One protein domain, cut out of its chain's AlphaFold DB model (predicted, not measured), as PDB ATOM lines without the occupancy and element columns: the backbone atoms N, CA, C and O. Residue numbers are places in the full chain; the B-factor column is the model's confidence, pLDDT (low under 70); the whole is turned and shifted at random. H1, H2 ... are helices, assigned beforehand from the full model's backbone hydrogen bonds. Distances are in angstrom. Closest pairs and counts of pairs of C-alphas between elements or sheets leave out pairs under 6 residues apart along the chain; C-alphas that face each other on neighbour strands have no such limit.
ATOM      1  N   ALA A   2     -42.723 -27.394  63.280       85.31
ATOM      2  CA  ALA A   2     -41.601 -26.441  63.186       85.31
ATOM      3  C   ALA A   2     -40.366 -26.997  62.439       85.31
ATOM      4  O   ALA A   2     -39.882 -26.363  61.509       85.31
ATOM      5  N   PHE A   3     -39.925 -28.221  62.752       87.56
ATOM      6  CA  PHE A   3     -38.789 -28.854  62.063       87.56
ATOM      7  C   PHE A   3     -39.014 -29.104  60.564       87.56
ATOM      8  O   PHE A   3     -38.057 -29.069  59.797       87.56
ATOM      9  N   CYS A   4     -40.261 -29.306  60.121       90.75
ATOM     10  CA  CYS A   4     -40.560 -29.524  58.706       90.75
ATOM     11  C   CYS A   4     -40.327 -28.263  57.877       90.75
ATOM     12  O   CYS A   4     -39.715 -28.327  56.816       90.75
ATOM     13  N   GLU A   5     -40.801 -27.122  58.371       92.81
ATOM     14  CA  GLU A   5     -40.648 -25.843  57.676       92.81
ATOM     15  C   GLU A   5     -39.198 -25.348  57.729       92.81
ATOM     16  O   GLU A   5     -38.696 -24.830  56.736       92.81
ATOM     17  N   ILE A   6     -38.483 -25.604  58.831       92.06
ATOM     18  CA  ILE A   6     -37.049 -25.287  58.943       92.06
ATOM     19  C   ILE A   6     -36.233 -26.085  57.918       92.06
ATOM     20  O   ILE A   6     -35.437 -25.501  57.186       92.06
ATOM     21  N   ALA A   7     -36.461 -27.396  57.814       89.88
ATOM     22  CA  ALA A   7     -35.735 -28.250  56.876       89.88
ATOM     23  C   ALA A   7     -36.009 -27.879  55.404       89.88
ATOM     24  O   ALA A   7     -35.089 -27.859  54.587       89.88
ATOM     25  N   LYS A   8     -37.257 -27.523  55.063       89.38
ATOM     26  CA  LYS A   8     -37.606 -27.017  53.722       89.38
ATOM     27  C   LYS A   8     -36.911 -25.692  53.413       89.38
ATOM     28  O   LYS A   8     -36.325 -25.556  52.344       89.38
ATOM     29  N   ALA A   9     -36.940 -24.741  54.348       90.75
ATOM     30  CA  ALA A   9     -36.301 -23.441  54.169       90.75
ATOM     31  C   ALA A   9     -34.776 -23.572  53.999       90.75
ATOM     32  O   ALA A   9     -34.193 -22.911  53.143       90.75
ATOM     33  N   GLN A  10     -34.131 -24.467  54.758       91.81
ATOM     34  CA  GLN A  10     -32.707 -24.783  54.594       91.81
ATOM     35  C   GLN A  10     -32.406 -25.360  53.205       91.81
ATOM     36  O   GLN A  10     -31.450 -24.931  52.562       91.81
ATOM     37  N   ALA A  11     -33.240 -26.276  52.704       85.31
ATOM     38  CA  ALA A  11     -33.073 -26.830  51.363       85.31
ATOM     39  C   ALA A  11     -33.240 -25.780  50.258       85.31
ATOM     40  O   ALA A  11     -32.430 -25.752  49.336       85.31
ATOM     41  N   GLN A  12     -34.228 -24.890  50.376       85.38
ATOM     42  CA  GLN A  12     -34.432 -23.778  49.437       85.38
ATOM     43  C   GLN A  12     -33.272 -22.772  49.454       85.38
ATOM     44  O   GLN A  12     -33.000 -22.120  48.450       85.38
ATOM     45  N   ALA A  13     -32.557 -22.668  50.576       85.69
ATOM     46  CA  ALA A  13     -31.348 -21.859  50.703       85.69
ATOM     47  C   ALA A  13     -30.067 -22.571  50.214       85.69
ATOM     48  O   ALA A  13     -28.979 -22.011  50.340       85.69
ATOM     49  N   GLY A  14     -30.164 -23.801  49.686       84.56
ATOM     50  CA  GLY A  14     -29.014 -24.597  49.235       84.56
ATOM     51  C   GLY A  14     -28.193 -25.242  50.362       84.56
ATOM     52  O   GLY A  14     -27.088 -25.721  50.122       84.56
ATOM     53  N   LEU A  15     -28.714 -25.275  51.595       89.00
ATOM     54  CA  LEU A  15     -28.067 -25.856  52.782       89.00
ATOM     55  C   LEU A  15     -28.489 -27.320  52.969       89.00
ATOM     56  O   LEU A  15     -29.208 -27.687  53.904       89.00
ATOM     57  N   ALA A  16     -28.110 -28.167  52.014       82.69
ATOM     58  CA  ALA A  16     -28.647 -29.521  51.909       82.69
ATOM     59  C   ALA A  16     -28.256 -30.444  53.085       82.69
ATOM     60  O   ALA A  16     -29.045 -31.308  53.472       82.69
ATOM     61  N   SER A  17     -27.073 -30.260  53.681       84.12
ATOM     62  CA  SER A  17     -26.615 -31.083  54.812       84.12
ATOM     63  C   SER A  17     -27.389 -30.762  56.096       84.12
ATOM     64  O   SER A  17     -27.807 -31.659  56.826       84.12
ATOM     65  N   GLU A  18     -27.627 -29.479  56.349       89.25
ATOM     66  CA  GLU A  18     -28.372 -28.962  57.493       89.25
ATOM     67  C   GLU A  18     -29.859 -29.311  57.385       89.25
ATOM     68  O   GLU A  18     -30.483 -29.702  58.376       89.25
ATOM     69  N   ALA A  19     -30.410 -29.243  56.170       90.75
ATOM     70  CA  ALA A  19     -31.774 -29.668  55.880       90.75
ATOM     71  C   ALA A  19     -31.987 -31.156  56.199       90.75
ATOM     72  O   ALA A  19     -32.984 -31.520  56.827       90.75
ATOM     73  N   LEU A  20     -31.035 -32.019  55.821       86.81
ATOM     74  CA  LEU A  20     -31.067 -33.449  56.140       86.81
ATOM     75  C   LEU A  20     -30.999 -33.708  57.644       86.81
ATOM     76  O   LEU A  20     -31.815 -34.463  58.166       86.81
ATOM     77  N   GLN A  21     -30.065 -33.064  58.346       90.25
ATOM     78  CA  GLN A  21     -29.918 -33.229  59.793       90.25
ATOM     79  C   GLN A  21     -31.187 -32.789  60.540       90.25
ATOM     80  O   GLN A  21     -31.638 -33.454  61.473       90.25
ATOM     81  N   THR A  22     -31.816 -31.703  60.086       92.12
ATOM     82  CA  THR A  22     -33.094 -31.230  60.631       92.12
ATOM     83  C   THR A  22     -34.229 -32.211  60.328       92.12
ATOM     84  O   THR A  22     -35.053 -32.491  61.201       92.12
ATOM     85  N   ALA A  23     -34.264 -32.782  59.120       89.38
ATOM     86  CA  ALA A  23     -35.240 -33.802  58.749       89.38
ATOM     87  C   ALA A  23     -35.068 -35.102  59.553       89.38
ATOM     88  O   ALA A  23     -36.054 -35.774  59.861       89.38
ATOM     89  N   GLU A  24     -33.841 -35.462  59.940       86.69
ATOM     90  CA  GLU A  24     -33.577 -36.640  60.768       86.69
ATOM     91  C   GLU A  24     -34.246 -36.569  62.142       86.69
ATOM     92  O   GLU A  24     -34.739 -37.599  62.610       86.69
ATOM     93  N   GLY A  25     -34.341 -35.369  62.725       88.50
ATOM     94  CA  GLY A  25     -34.999 -35.111  64.008       88.50
ATOM     95  C   GLY A  25     -36.533 -35.149  63.982       88.50
ATOM     96  O   GLY A  25     -37.161 -34.963  65.022       88.50
ATOM     97  N   ILE A  26     -37.165 -35.375  62.824       90.06
ATOM     98  CA  ILE A  26     -38.624 -35.514  62.721       90.06
ATOM     99  C   ILE A  26     -39.022 -36.945  63.116       90.06
ATOM    100  O   ILE A  26     -38.688 -37.897  62.417       90.06
ATOM    101  N   GLU A  27     -39.755 -37.104  64.221       84.75
ATOM    102  CA  GLU A  27     -40.178 -38.426  64.723       84.75
ATOM    103  C   GLU A  27     -41.297 -39.065  63.883       84.75
ATOM    104  O   GLU A  27     -41.306 -40.276  63.672       84.75
ATOM    105  N   ASP A  28     -42.229 -38.258  63.367       85.25
ATOM    106  CA  ASP A  28     -43.314 -38.750  62.515       85.25
ATOM    107  C   ASP A  28     -42.787 -39.144  61.128       85.25
ATOM    108  O   ASP A  28     -42.367 -38.293  60.336       85.25
ATOM    109  N   ALA A  29     -42.855 -40.438  60.810       72.88
ATOM    110  CA  ALA A  29     -42.311 -41.008  59.578       72.88
ATOM    111  C   ALA A  29     -42.905 -40.369  58.311       72.88
ATOM    112  O   ALA A  29     -42.184 -40.124  57.339       72.88
ATOM    113  N   ARG A  30     -44.202 -40.027  58.328       74.94
ATOM    114  CA  ARG A  30     -44.882 -39.389  57.191       74.94
ATOM    115  C   ARG A  30     -44.363 -37.970  56.953       74.94
ATOM    116  O   ARG A  30     -44.034 -37.617  55.821       74.94
ATOM    117  N   SER A  31     -44.271 -37.168  58.008       81.12
ATOM    118  CA  SER A  31     -43.742 -35.801  57.957       81.12
ATOM    119  C   SER A  31     -42.265 -35.784  57.570       81.12
ATOM    120  O   SER A  31     -41.850 -34.945  56.771       81.12
ATOM    121  N   LYS A  32     -41.481 -36.740  58.081       85.75
ATOM    122  CA  LYS A  32     -40.070 -36.921  57.733       85.75
ATOM    123  C   LYS A  32     -39.897 -37.221  56.248       85.75
ATOM    124  O   LYS A  32     -39.122 -36.550  55.573       85.75
ATOM    125  N   ALA A  33     -40.658 -38.173  55.716       73.44
ATOM    126  CA  ALA A  33     -40.583 -38.542  54.308       73.44
ATOM    127  C   ALA A  33     -41.029 -37.414  53.364       73.44
ATOM    128  O   ALA A  33     -40.380 -37.186  52.343       73.44
ATOM    129  N   LEU A  34     -42.089 -36.672  53.713       76.56
ATOM    130  CA  LEU A  34     -42.526 -35.498  52.946       76.56
ATOM    131  C   LEU A  34     -41.429 -34.432  52.870       76.56
ATOM    132  O   LEU A  34     -41.137 -33.923  51.792       76.56
ATOM    133  N   VAL A  35     -40.795 -34.126  54.002       82.75
ATOM    134  CA  VAL A  35     -39.694 -33.159  54.068       82.75
ATOM    135  C   VAL A  35     -38.492 -33.634  53.256       82.75
ATOM    136  O   VAL A  35     -37.968 -32.864  52.462       82.75
ATOM    137  N   LEU A  36     -38.100 -34.907  53.368       79.44
ATOM    138  CA  LEU A  36     -37.014 -35.476  52.562       79.44
ATOM    139  C   LEU A  36     -37.302 -35.401  51.054       79.44
ATOM    140  O   LEU A  36     -36.387 -35.145  50.271       79.44
ATOM    141  N   CYS A  37     -38.562 -35.558  50.635       73.25
ATOM    142  CA  CYS A  37     -38.954 -35.389  49.236       73.25
ATOM    143  C   CYS A  37     -38.803 -33.938  48.760       73.25
ATOM    144  O   CYS A  37     -38.296 -33.722  47.663       73.25
ATOM    145  N   GLU A  38     -39.196 -32.951  49.571       76.19
ATOM    146  CA  GLU A  38     -38.995 -31.531  49.244       76.19
ATOM    147  C   GLU A  38     -37.504 -31.170  49.181       76.19
ATOM    148  O   GLU A  38     -37.064 -30.550  48.219       76.19
ATOM    149  N   ILE A  39     -36.696 -31.654  50.131       79.62
ATOM    150  CA  ILE A  39     -35.237 -31.464  50.109       79.62
ATOM    151  C   ILE A  39     -34.635 -32.047  48.817       79.62
ATOM    152  O   ILE A  39     -33.791 -31.413  48.185       79.62
ATOM    153  N   THR A  40     -35.118 -33.219  48.382       69.50
ATOM    154  CA  THR A  40     -34.668 -33.908  47.156       69.50
ATOM    155  C   THR A  40     -35.045 -33.173  45.875       69.50
ATOM    156  O   THR A  40     -34.247 -33.167  44.939       69.50
ATOM    157  N   LYS A  41     -36.217 -32.527  45.821       70.94
ATOM    158  CA  LYS A  41     -36.605 -31.687  44.675       70.94
ATOM    159  C   LYS A  41     -35.648 -30.510  44.493       70.94
ATOM    160  O   LYS A  41     -35.238 -30.243  43.370       70.94
ATOM    161  N   GLU A  42     -35.281 -29.852  45.591       74.31
ATOM    162  CA  GLU A  42     -34.453 -28.639  45.561       74.31
ATOM    163  C   GLU A  42     -32.951 -28.942  45.398       74.31
ATOM    164  O   GLU A  42     -32.217 -28.147  44.819       74.31
ATOM    165  N   ASN A  43     -32.470 -30.102  45.868       70.69
ATOM    166  CA  ASN A  43     -31.033 -30.422  45.936       70.69
ATOM    167  C   ASN A  43     -30.683 -31.790  45.315       70.69
ATOM    168  O   ASN A  43     -29.891 -32.566  45.860       70.69
ATOM    169  N   PHE A  44     -31.280 -32.094  44.161       55.19
ATOM    170  CA  PHE A  44     -31.257 -33.420  43.528       55.19
ATOM    171  C   PHE A  44     -29.847 -34.002  43.293       55.19
ATOM    172  O   PHE A  44     -29.647 -35.202  43.471       55.19
ATOM    173  N   SER A  45     -28.848 -33.179  42.947       55.50
ATOM    174  CA  SER A  45     -27.470 -33.645  42.700       55.50
ATOM    175  C   SER A  45     -26.689 -34.002  43.972       55.50
ATOM    176  O   SER A  45     -25.789 -34.833  43.909       55.50
ATOM    177  N   PHE A  46     -27.033 -33.413  45.122       52.12
ATOM    178  CA  PHE A  46     -26.388 -33.690  46.414       52.12
ATOM    179  C   PHE A  46     -26.979 -34.930  47.110       52.12
ATOM    180  O   PHE A  46     -26.303 -35.608  47.880       52.12
ATOM    181  N   LEU A  47     -28.248 -35.252  46.842       57.31
ATOM    182  CA  LEU A  47     -29.033 -36.199  47.644       57.31
ATOM    183  C   LEU A  47     -29.068 -37.635  47.132       57.31
ATOM    184  O   LEU A  47     -29.602 -38.500  47.829       57.31
ATOM    185  N   GLN A  48     -28.467 -37.908  45.974       57.34
ATOM    186  CA  GLN A  48     -28.448 -39.247  45.389       57.34
ATOM    187  C   GLN A  48     -27.843 -40.292  46.350       57.34
ATOM    188  O   GLN A  48     -28.356 -41.397  46.440       57.34
ATOM    189  N   GLU A  49     -26.832 -39.935  47.148       53.22
ATOM    190  CA  GLU A  49     -26.132 -40.893  48.022       53.22
ATOM    191  C   GLU A  49     -26.665 -40.943  49.475       53.22
ATOM    192  O   GLU A  49     -26.569 -41.969  50.155       53.22
ATOM    193  N   GLN A  50     -27.249 -39.846  49.976       57.91
ATOM    194  CA  GLN A  50     -27.725 -39.724  51.369       57.91
ATOM    195  C   GLN A  50     -29.235 -39.988  51.511       57.91
ATOM    196  O   GLN A  50     -29.667 -40.619  52.479       57.91
ATOM    197  N   GLY A  51     -30.044 -39.575  50.525       55.31
ATOM    198  CA  GLY A  51     -31.487 -39.843  50.487       55.31
ATOM    199  C   GLY A  51     -31.801 -41.334  50.322       55.31
ATOM    200  O   GLY A  51     -32.717 -41.845  50.967       55.31
ATOM    201  N   GLU A  52     -30.966 -42.050  49.558       58.25
ATOM    202  CA  GLU A  52     -30.985 -43.514  49.432       58.25
ATOM    203  C   GLU A  52     -30.915 -44.204  50.803       58.25
ATOM    204  O   GLU A  52     -31.762 -45.034  51.132       58.25
ATOM    205  N   LYS A  53     -29.966 -43.807  51.661       60.59
ATOM    206  CA  LYS A  53     -29.768 -44.416  52.989       60.59
ATOM    207  C   LYS A  53     -30.914 -44.150  53.963       60.59
ATOM    208  O   LYS A  53     -31.141 -44.963  54.858       60.59
ATOM    209  N   LEU A  54     -31.613 -43.023  53.829       57.47
ATOM    210  CA  LEU A  54     -32.728 -42.652  54.704       57.47
ATOM    211  C   LEU A  54     -34.045 -43.302  54.269       57.47
ATOM    212  O   LEU A  54     -34.793 -43.779  55.120       57.47
ATOM    213  N   ILE A  55     -34.301 -43.393  52.961       59.50
ATOM    214  CA  ILE A  55     -35.496 -44.050  52.413       59.50
ATOM    215  C   ILE A  55     -35.406 -45.575  52.571       59.50
ATOM    216  O   ILE A  55     -36.407 -46.206  52.894       59.50
ATOM    217  N   LEU A  56     -34.208 -46.167  52.464       59.69
ATOM    218  CA  LEU A  56     -33.982 -47.595  52.740       59.69
ATOM    219  C   LEU A  56     -34.177 -47.981  54.219       59.69
ATOM    220  O   LEU A  56     -34.300 -49.165  54.525       59.69
ATOM    221  N   LYS A  57     -34.207 -47.007  55.141       64.25
ATOM    222  CA  LYS A  57     -34.530 -47.228  56.562       64.25
ATOM    223  C   LYS A  57     -36.028 -47.122  56.864       64.25
ATOM    224  O   LYS A  57     -36.438 -47.538  57.946       64.25
ATOM    225  N   ALA A  58     -36.834 -46.566  55.957       67.12
ATOM    226  CA  ALA A  58     -38.286 -46.563  56.102       67.12
ATOM    227  C   ALA A  58     -38.818 -47.984  55.885       67.12
ATOM    228  O   ALA A  58     -38.380 -48.693  54.977       67.12
ATOM    229  N   ASN A  59     -39.755 -48.423  56.726       74.50
ATOM    230  CA  ASN A  59     -40.338 -49.749  56.558       74.50
ATOM    231  C   ASN A  59     -41.326 -49.755  55.371       74.50
ATOM    232  O   ASN A  59     -41.801 -48.719  54.904       74.50
ATOM    233  N   ALA A  60     -41.654 -50.950  54.888       71.12
ATOM    234  CA  ALA A  60     -42.541 -51.159  53.744       71.12
ATOM    235  C   ALA A  60     -43.922 -50.491  53.878       71.12
ATOM    236  O   ALA A  60     -44.468 -49.972  52.901       71.12
ATOM    237  N   ASN A  61     -44.474 -50.463  55.094       73.06
ATOM    238  CA  ASN A  61     -45.786 -49.877  55.355       73.06
ATOM    239  C   ASN A  61     -45.755 -48.351  55.208       73.06
ATOM    240  O   ASN A  61     -46.694 -47.773  54.655       73.06
ATOM    241  N   ASP A  62     -44.661 -47.710  55.618       75.75
ATOM    242  CA  ASP A  62     -44.469 -46.266  55.467       75.75
ATOM    243  C   ASP A  62     -44.373 -45.881  53.985       75.75
ATOM    244  O   ASP A  62     -45.043 -44.948  53.536       75.75
ATOM    245  N   LEU A  63     -43.614 -46.651  53.196       76.12
ATOM    246  CA  LEU A  63     -43.473 -46.449  51.749       76.12
ATOM    247  C   LEU A  63     -44.794 -46.674  50.998       76.12
ATOM    248  O   LEU A  63     -45.148 -45.897  50.109       76.12
ATOM    249  N   SER A  64     -45.562 -47.694  51.389       77.62
ATOM    250  CA  SER A  64     -46.902 -47.966  50.856       77.62
ATOM    251  C   SER A  64     -47.878 -46.824  51.157       77.62
ATOM    252  O   SER A  64     -48.582 -46.347  50.264       77.62
ATOM    253  N   SER A  65     -47.879 -46.326  52.398       77.19
ATOM    254  CA  SER A  65     -48.690 -45.177  52.818       77.19
ATOM    255  C   SER A  65     -48.332 -43.911  52.031       77.19
ATOM    256  O   SER A  65     -49.220 -43.201  51.559       77.19
ATOM    257  N   LEU A  66     -47.035 -43.674  51.797       73.00
ATOM    258  CA  LEU A  66     -46.528 -42.571  50.978       73.00
ATOM    259  C   LEU A  66     -47.003 -42.648  49.525       73.00
ATOM    260  O   LEU A  66     -47.479 -41.645  48.998       73.00
ATOM    261  N   LEU A  67     -46.946 -43.819  48.887       77.06
ATOM    262  CA  LEU A  67     -47.467 -43.992  47.526       77.06
ATOM    263  C   LEU A  67     -48.982 -43.758  47.457       77.06
ATOM    264  O   LEU A  67     -49.465 -43.116  46.526       77.06
ATOM    265  N   ARG A  68     -49.733 -44.188  48.477       80.38
ATOM    266  CA  ARG A  68     -51.187 -43.962  48.569       80.38
ATOM    267  C   ARG A  68     -51.575 -42.495  48.767       80.38
ATOM    268  O   ARG A  68     -52.737 -42.157  48.568       80.38
ATOM    269  N   THR A  69     -50.633 -41.603  49.094       78.38
ATOM    270  CA  THR A  69     -50.913 -40.154  49.136       78.38
ATOM    271  C   THR A  69     -51.198 -39.549  47.759       78.38
ATOM    272  O   THR A  69     -51.701 -38.431  47.686       78.38
ATOM    273  N   GLY A  70     -50.887 -40.263  46.669       77.94
ATOM    274  CA  GLY A  70     -51.137 -39.804  45.301       77.94
ATOM    275  C   GLY A  70     -50.131 -38.765  44.787       77.94
ATOM    276  O   GLY A  70     -50.388 -38.099  43.782       77.94
ATOM    277  N   HIS A  71     -49.005 -38.583  45.483       77.19
ATOM    278  CA  HIS A  71     -48.019 -37.557  45.159       77.19
ATOM    279  C   HIS A  71     -46.993 -38.058  44.126       77.19
ATOM    280  O   HIS A  71     -46.068 -38.804  44.450       77.19
ATOM    281  N   ASN A  72     -47.104 -37.582  42.882       71.69
ATOM    282  CA  ASN A  72     -46.294 -38.034  41.737       71.69
ATOM    283  C   ASN A  72     -44.779 -37.989  41.964       71.69
ATOM    284  O   ASN A  72     -44.090 -38.957  41.659       71.69
ATOM    285  N   GLY A  73     -44.260 -36.905  42.550       69.50
ATOM    286  CA  GLY A  73     -42.819 -36.785  42.812       69.50
ATOM    287  C   GLY A  73     -42.281 -37.846  43.780       69.50
ATOM    288  O   GLY A  73     -41.180 -38.349  43.588       69.50
ATOM    289  N   ILE A  74     -43.075 -38.249  44.779       73.75
ATOM    290  CA  ILE A  74     -42.688 -39.289  45.744       73.75
ATOM    291  C   ILE A  74     -42.692 -40.646  45.051       73.75
ATOM    292  O   ILE A  74     -41.749 -41.419  45.182       73.75
ATOM    293  N   ALA A  75     -43.738 -40.913  44.270       75.88
ATOM    294  CA  ALA A  75     -43.850 -42.136  43.498       75.88
ATOM    295  C   ALA A  75     -42.688 -42.303  42.515       75.88
ATOM    296  O   ALA A  75     -42.090 -43.371  42.445       75.88
ATOM    297  N   GLU A  76     -42.305 -41.237  41.821       73.94
ATOM    298  CA  GLU A  76     -41.173 -41.248  40.901       73.94
ATOM    299  C   GLU A  76     -39.828 -41.491  41.601       73.94
ATOM    300  O   GLU A  76     -39.046 -42.327  41.146       73.94
ATOM    301  N   VAL A  77     -39.571 -40.836  42.737       74.88
ATOM    302  CA  VAL A  77     -38.355 -41.075  43.532       74.88
ATOM    303  C   VAL A  77     -38.321 -42.512  44.061       74.88
ATOM    304  O   VAL A  77     -37.317 -43.201  43.909       74.88
ATOM    305  N   LEU A  78     -39.426 -43.025  44.609       76.06
ATOM    306  CA  LEU A  78     -39.494 -44.409  45.092       76.06
ATOM    307  C   LEU A  78     -39.324 -45.429  43.960       76.06
ATOM    308  O   LEU A  78     -38.642 -46.438  44.139       76.06
ATOM    309  N   GLY A  79     -39.876 -45.146  42.779       78.75
ATOM    310  CA  GLY A  79     -39.644 -45.952  41.586       78.75
ATOM    311  C   GLY A  79     -38.166 -45.974  41.196       78.75
ATOM    312  O   GLY A  79     -37.620 -47.036  40.896       78.75
ATOM    313  N   PHE A  80     -37.496 -44.822  41.238       74.75
ATOM    314  CA  PHE A  80     -36.067 -44.702  40.938       74.75
ATOM    315  C   PHE A  80     -35.197 -45.524  41.895       74.75
ATOM    316  O   PHE A  80     -34.312 -46.250  41.441       74.75
ATOM    317  N   LEU A  81     -35.502 -45.463  43.193       74.19
ATOM    318  CA  LEU A  81     -34.726 -46.096  44.263       74.19
ATOM    319  C   LEU A  81     -34.901 -47.620  44.352       74.19
ATOM    320  O   LEU A  81     -34.021 -48.300  44.872       74.19
ATOM    321  N   ARG A  82     -36.014 -48.167  43.837       71.69
ATOM    322  CA  ARG A  82     -36.379 -49.595  43.928       71.69
ATOM    323  C   ARG A  82     -36.258 -50.181  45.350       71.69
ATOM    324  O   ARG A  82     -35.426 -51.067  45.575       71.69
ATOM    325  N   PRO A  83     -37.112 -49.778  46.304       63.84
ATOM    326  CA  PRO A  83     -37.291 -50.592  47.501       63.84
ATOM    327  C   PRO A  83     -37.766 -52.002  47.097       63.84
ATOM    328  O   PRO A  83     -38.314 -52.185  46.004       63.84
ATOM    329  N   ASP A  84     -37.524 -53.001  47.947       67.25
ATOM    330  CA  ASP A  84     -37.890 -54.394  47.663       67.25
ATOM    331  C   ASP A  84     -39.377 -54.493  47.271       67.25
ATOM    332  O   ASP A  84     -40.277 -54.167  48.047       67.25
ATOM    333  N   ILE A  85     -39.625 -54.882  46.016       56.75
ATOM    334  CA  ILE A  85     -40.925 -54.728  45.341       56.75
ATOM    335  C   ILE A  85     -42.002 -55.579  46.022       56.75
ATOM    336  O   ILE A  85     -43.178 -55.231  45.966       56.75
ATOM    337  N   GLN A  86     -41.609 -56.657  46.710       58.94
ATOM    338  CA  GLN A  86     -42.539 -57.523  47.442       58.94
ATOM    339  C   GLN A  86     -43.241 -56.810  48.606       58.94
ATOM    340  O   GLN A  86     -44.241 -57.310  49.113       58.94
ATOM    341  N   ALA A  87     -42.734 -55.648  49.019       61.59
ATOM    342  CA  ALA A  87     -43.233 -54.887  50.153       61.59
ATOM    343  C   ALA A  87     -44.095 -53.669  49.748       61.59
ATOM    344  O   ALA A  87     -44.582 -52.938  50.610       61.59
ATOM    345  N   LEU A  88     -44.291 -53.432  48.445       68.31
ATOM    346  CA  LEU A  88     -45.112 -52.338  47.921       68.31
ATOM    347  C   LEU A  88     -46.558 -52.799  47.640       68.31
ATOM    348  O   LEU A  88     -46.781 -53.978  47.366       68.31
ATOM    349  N   PRO A  89     -47.554 -51.893  47.702       64.25
ATOM    350  CA  PRO A  89     -48.939 -52.231  47.373       64.25
ATOM    351  C   PRO A  89     -49.064 -52.639  45.896       64.25
ATOM    352  O   PRO A  89     -48.275 -52.187  45.065       64.25
ATOM    353  N   ASP A  90     -50.068 -53.464  45.559       74.25
ATOM    354  CA  ASP A  90     -50.361 -53.796  44.158       74.25
ATOM    355  C   ASP A  90     -50.554 -52.488  43.372       74.25
ATOM    356  O   ASP A  90     -51.310 -51.606  43.781       74.25
ATOM    357  N   PHE A  91     -49.854 -52.340  42.246       69.19
ATOM    358  CA  PHE A  91     -49.885 -51.133  41.416       69.19
ATOM    359  C   PHE A  91     -51.292 -50.772  40.936       69.19
ATOM    360  O   PHE A  91     -51.534 -49.617  40.587       69.19
ATOM    361  N   LYS A  92     -52.210 -51.746  40.926       71.19
ATOM    362  CA  LYS A  92     -53.633 -51.542  40.632       71.19
ATOM    363  C   LYS A  92     -54.380 -50.768  41.722       71.19
ATOM    364  O   LYS A  92     -55.451 -50.243  41.451       71.19
ATOM    365  N   GLU A  93     -53.831 -50.698  42.932       77.75
ATOM    366  CA  GLU A  93     -54.397 -49.949  44.059       77.75
ATOM    367  C   GLU A  93     -53.902 -48.495  44.123       77.75
ATOM    368  O   GLU A  93     -54.399 -47.710  44.934       77.75
ATOM    369  N   LEU A  94     -52.928 -48.113  43.288       79.00
ATOM    370  CA  LEU A  94     -52.456 -46.733  43.194       79.00
ATOM    371  C   LEU A  94     -53.287 -45.939  42.177       79.00
ATOM    372  O   LEU A  94     -53.667 -46.482  41.138       79.00
ATOM    373  N   PRO A  95     -53.507 -44.631  42.406       85.00
ATOM    374  CA  PRO A  95     -54.033 -43.749  41.371       85.00
ATOM    375  C   PRO A  95     -53.187 -43.809  40.088       85.00
ATOM    376  O   PRO A  95     -51.956 -43.885  40.155       85.00
ATOM    377  N   GLU A  96     -53.828 -43.743  38.919       69.81
ATOM    378  CA  GLU A  96     -53.185 -43.956  37.612       69.81
ATOM    379  C   GLU A  96     -51.974 -43.035  37.381       69.81
ATOM    380  O   GLU A  96     -50.908 -43.495  36.971       69.81
ATOM    381  N   HIS A  97     -52.087 -41.751  37.735       71.06
ATOM    382  CA  HIS A  97     -51.002 -40.769  37.610       71.06
ATOM    383  C   HIS A  97     -49.807 -41.087  38.519       71.06
ATOM    384  O   HIS A  97     -48.653 -40.883  38.138       71.06
ATOM    385  N   THR A  98     -50.071 -41.639  39.702       75.56
ATOM    386  CA  THR A  98     -49.053 -42.034  40.681       75.56
ATOM    387  C   THR A  98     -48.359 -43.330  40.266       75.56
ATOM    388  O   THR A  98     -47.135 -43.418  40.334       75.56
ATOM    389  N   SER A  99     -49.120 -44.306  39.759       74.19
ATOM    390  CA  SER A  99     -48.590 -45.547  39.180       74.19
ATOM    391  C   SER A  99     -47.690 -45.256  37.975       74.19
ATOM    392  O   SER A  99     -46.561 -45.746  37.906       74.19
ATOM    393  N   LEU A 100     -48.128 -44.363  37.079       65.88
ATOM    394  CA  LEU A 100     -47.332 -43.900  35.944       65.88
ATOM    395  C   LEU A 100     -46.044 -43.201  36.405       65.88
ATOM    396  O   LEU A 100     -44.966 -43.523  35.913       65.88
ATOM    397  N   SER A 101     -46.132 -42.304  37.388       69.19
ATOM    398  CA  SER A 101     -44.961 -41.609  37.945       69.19
ATOM    399  C   SER A 101     -43.958 -42.583  38.575       69.19
ATOM    400  O   SER A 101     -42.756 -42.471  38.338       69.19
ATOM    401  N   PHE A 102     -44.431 -43.607  39.291       78.69
ATOM    402  CA  PHE A 102     -43.582 -44.676  39.821       78.69
ATOM    403  C   PHE A 102     -42.905 -45.495  38.718       78.69
ATOM    404  O   PHE A 102     -41.713 -45.793  38.797       78.69
ATOM    405  N   GLN A 103     -43.637 -45.847  37.659       73.62
ATOM    406  CA  GLN A 103     -43.082 -46.564  36.508       73.62
ATOM    407  C   GLN A 103     -42.039 -45.733  35.752       73.62
ATOM    408  O   GLN A 103     -41.029 -46.287  35.301       73.62
ATOM    409  N   ILE A 104     -42.241 -44.415  35.652       68.06
ATOM    410  CA  ILE A 104     -41.241 -43.483  35.124       68.06
ATOM    411  C   ILE A 104     -39.992 -43.535  36.008       68.06
ATOM    412  O   ILE A 104     -38.904 -43.796  35.495       68.06
ATOM    413  N   GLY A 105     -40.146 -43.422  37.328       72.69
ATOM    414  CA  GLY A 105     -39.072 -43.613  38.304       72.69
ATOM    415  C   GLY A 105     -38.293 -44.916  38.107       72.69
ATOM    416  O   GLY A 105     -37.077 -44.903  37.930       72.69
ATOM    417  N   MET A 106     -38.990 -46.054  38.041       73.44
ATOM    418  CA  MET A 106     -38.380 -47.374  37.814       73.44
ATOM    419  C   MET A 106     -37.611 -47.458  36.499       73.44
ATOM    420  O   MET A 106     -36.558 -48.101  36.428       73.44
ATOM    421  N   SER A 107     -38.137 -46.824  35.454       63.53
ATOM    422  CA  SER A 107     -37.490 -46.752  34.145       63.53
ATOM    423  C   SER A 107     -36.218 -45.902  34.210       63.53
ATOM    424  O   SER A 107     -35.196 -46.303  33.655       63.53
ATOM    425  N   ARG A 108     -36.235 -44.800  34.974       63.66
ATOM    426  CA  ARG A 108     -35.061 -43.953  35.250       63.66
ATOM    427  C   ARG A 108     -33.982 -44.700  36.044       63.66
ATOM    428  O   ARG A 108     -32.818 -44.690  35.650       63.66
ATOM    429  N   GLY A 109     -34.361 -45.431  37.096       66.94
ATOM    430  CA  GLY A 109     -33.430 -46.261  37.874       66.94
ATOM    431  C   GLY A 109     -32.829 -47.413  37.053       66.94
ATOM    432  O   GLY A 109     -31.646 -47.735  37.178       66.94
ATOM    433  N   ARG A 110     -33.616 -48.011  36.140       57.78
ATOM    434  CA  ARG A 110     -33.124 -48.999  35.159       57.78
ATOM    435  C   ARG A 110     -32.115 -48.399  34.194       57.78
ATOM    436  O   ARG A 110     -31.099 -49.041  33.961       57.78
ATOM    437  N   ALA A 111     -32.383 -47.211  33.657       50.53
ATOM    438  CA  ALA A 111     -31.475 -46.539  32.738       50.53
ATOM    439  C   ALA A 111     -30.103 -46.317  33.392       50.53
ATOM    440  O   ALA A 111     -29.109 -46.763  32.833       50.53
ATOM    441  N   ASN A 112     -30.039 -45.780  34.618       48.84
ATOM    442  CA  ASN A 112     -28.770 -45.583  35.340       48.84
ATOM    443  C   ASN A 112     -27.991 -46.885  35.601       48.84
ATOM    444  O   ASN A 112     -26.769 -46.907  35.480       48.84
ATOM    445  N   LYS A 113     -28.678 -47.991  35.912       47.00
ATOM    446  CA  LYS A 113     -28.035 -49.303  36.113       47.00
ATOM    447  C   LYS A 113     -27.663 -50.008  34.798       47.00
ATOM    448  O   LYS A 113     -26.802 -50.878  34.791       47.00
ATOM    449  N   LEU A 114     -28.313 -49.651  33.690       41.91
ATOM    450  CA  LEU A 114     -27.958 -50.092  32.337       41.91
ATOM    451  C   LEU A 114     -26.815 -49.252  31.753       41.91
ATOM    452  O   LEU A 114     -26.020 -49.778  30.987       41.91
ATOM    453  N   PHE A 115     -26.665 -47.990  32.164       47.12
ATOM    454  CA  PHE A 115     -25.503 -47.161  31.832       47.12
ATOM    455  C   PHE A 115     -24.195 -47.707  32.432       47.12
ATOM    456  O   PHE A 115     -23.140 -47.517  31.835       47.12
ATOM    457  N   SER A 116     -24.244 -48.454  33.544       42.25
ATOM    458  CA  SER A 116     -23.073 -49.160  34.094       42.25
ATOM    459  C   SER A 116     -22.802 -50.537  33.465       42.25
ATOM    460  O   SER A 116     -21.795 -51.167  33.787       42.25
ATOM    461  N   LEU A 117     -23.660 -51.009  32.551       36.00
ATOM    462  CA  LEU A 117     -23.530 -52.293  31.854       36.00
ATOM    463  C   LEU A 117     -23.651 -52.077  30.331       36.00
ATOM    464  O   LEU A 117     -24.734 -52.101  29.753       36.00
TER     465      LEU A 117
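Overview. This is residues 2 to 117 of the 721 residues of an uncharacterized protein of bacterium (Candidatus Gribaldobacteria) CG10_big_fil_rev_8_21_14_0_10_37_21 (UniProt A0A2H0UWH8). Three helices, H1, H2 and H3, stand side by side as a small up-and-down bundle at one end of the domain, their centres making a triangle, and at the other end H7 and the longest helix, H8, lie side by side, with H7 crosswise to H3. The short H4, H5 and H6 come between H3 and H7 along the chain, and a long loop joins H7 to H8. The printed part has 116 residues with eight named helices, H1 to H8 in chain order, and no named strand; the class is all helix. The whole is compact, with a radius of gyration of the C-alphas of 13.9 A and spans of 36 by 32 by 23 A.

Arrangement. H1, residues 2 to 12, and H2, residues 16 to 24, form a helical hairpin: they touch at a shallow tilt of 19 degrees, opposite ways, the closest C-alphas being those of Ala 7 and Ala 19, 4.3 A apart. H2 forms a second hairpin with H3, residues 29 to 42, at a shallow tilt of 8 degrees, their closest C-alphas, of Ala 23 and Lys 32, 5.8 A apart. H3 also touches H1, the same way at 16 degrees, a shallow tilt, closest at the C-alphas of Ala 11 and Ile 39, 5.3 A apart. H3 is the hub, touching four helices. It only just touches H5, residues 50 to 55, with 3 pairs of C-alphas within 8 A; those of Leu 36 and Gly 51 are closest, at 7.3 A. With residues 29 to 33 alone H3 touches H6, residues 60 to 68, at a steep tilt of 62 degrees, the closest C-alphas, of Ala 29 and Asp 62, being 7.0 A apart. H4, residues 44 to 47, is close to but not clearly touching H3; their closest C-alphas, of Thr 40 and Leu 47, are 6.1 A apart. H6 and H7, residues 72 to 81, touch only at the corner, closest at the C-alphas of Leu 67 and Ala 75, 5.7 A apart. H7 touches H8, residues 96 to 115, at a shallow tilt of 31 degrees, the same way, with the C-alphas of Gly 79 and Gly 105 closest, at 4.1 A. H3 and H8 are apart. Each O i to N i+4 pair is within hydrogen-bond range in H1, H2, H3, H5, H6, H7 and H8; H4 is too short for such a pair.

Along the chain. H1 starts at C-alpha 2, (-41.601, -26.441, 63.186), and is 15.7 A long. H3 measures 20.3 A, H7 14.3 A and H8 28.5 A. H8 ends at C-alpha 115, (-25.503, -47.161, 31.832).

Size, cuts and confidence. The C-alphas farthest apart, of Ala 2 and Leu 117, are 44.5 A apart. The printed part has no cut. The link from H7 to H8 is long, with 14 residues; the other links are tight. The mean pLDDT of the printed part is 72.9, and 40 residues are under 70, among them 44 to 58, 83 to 89 and 107 to 117.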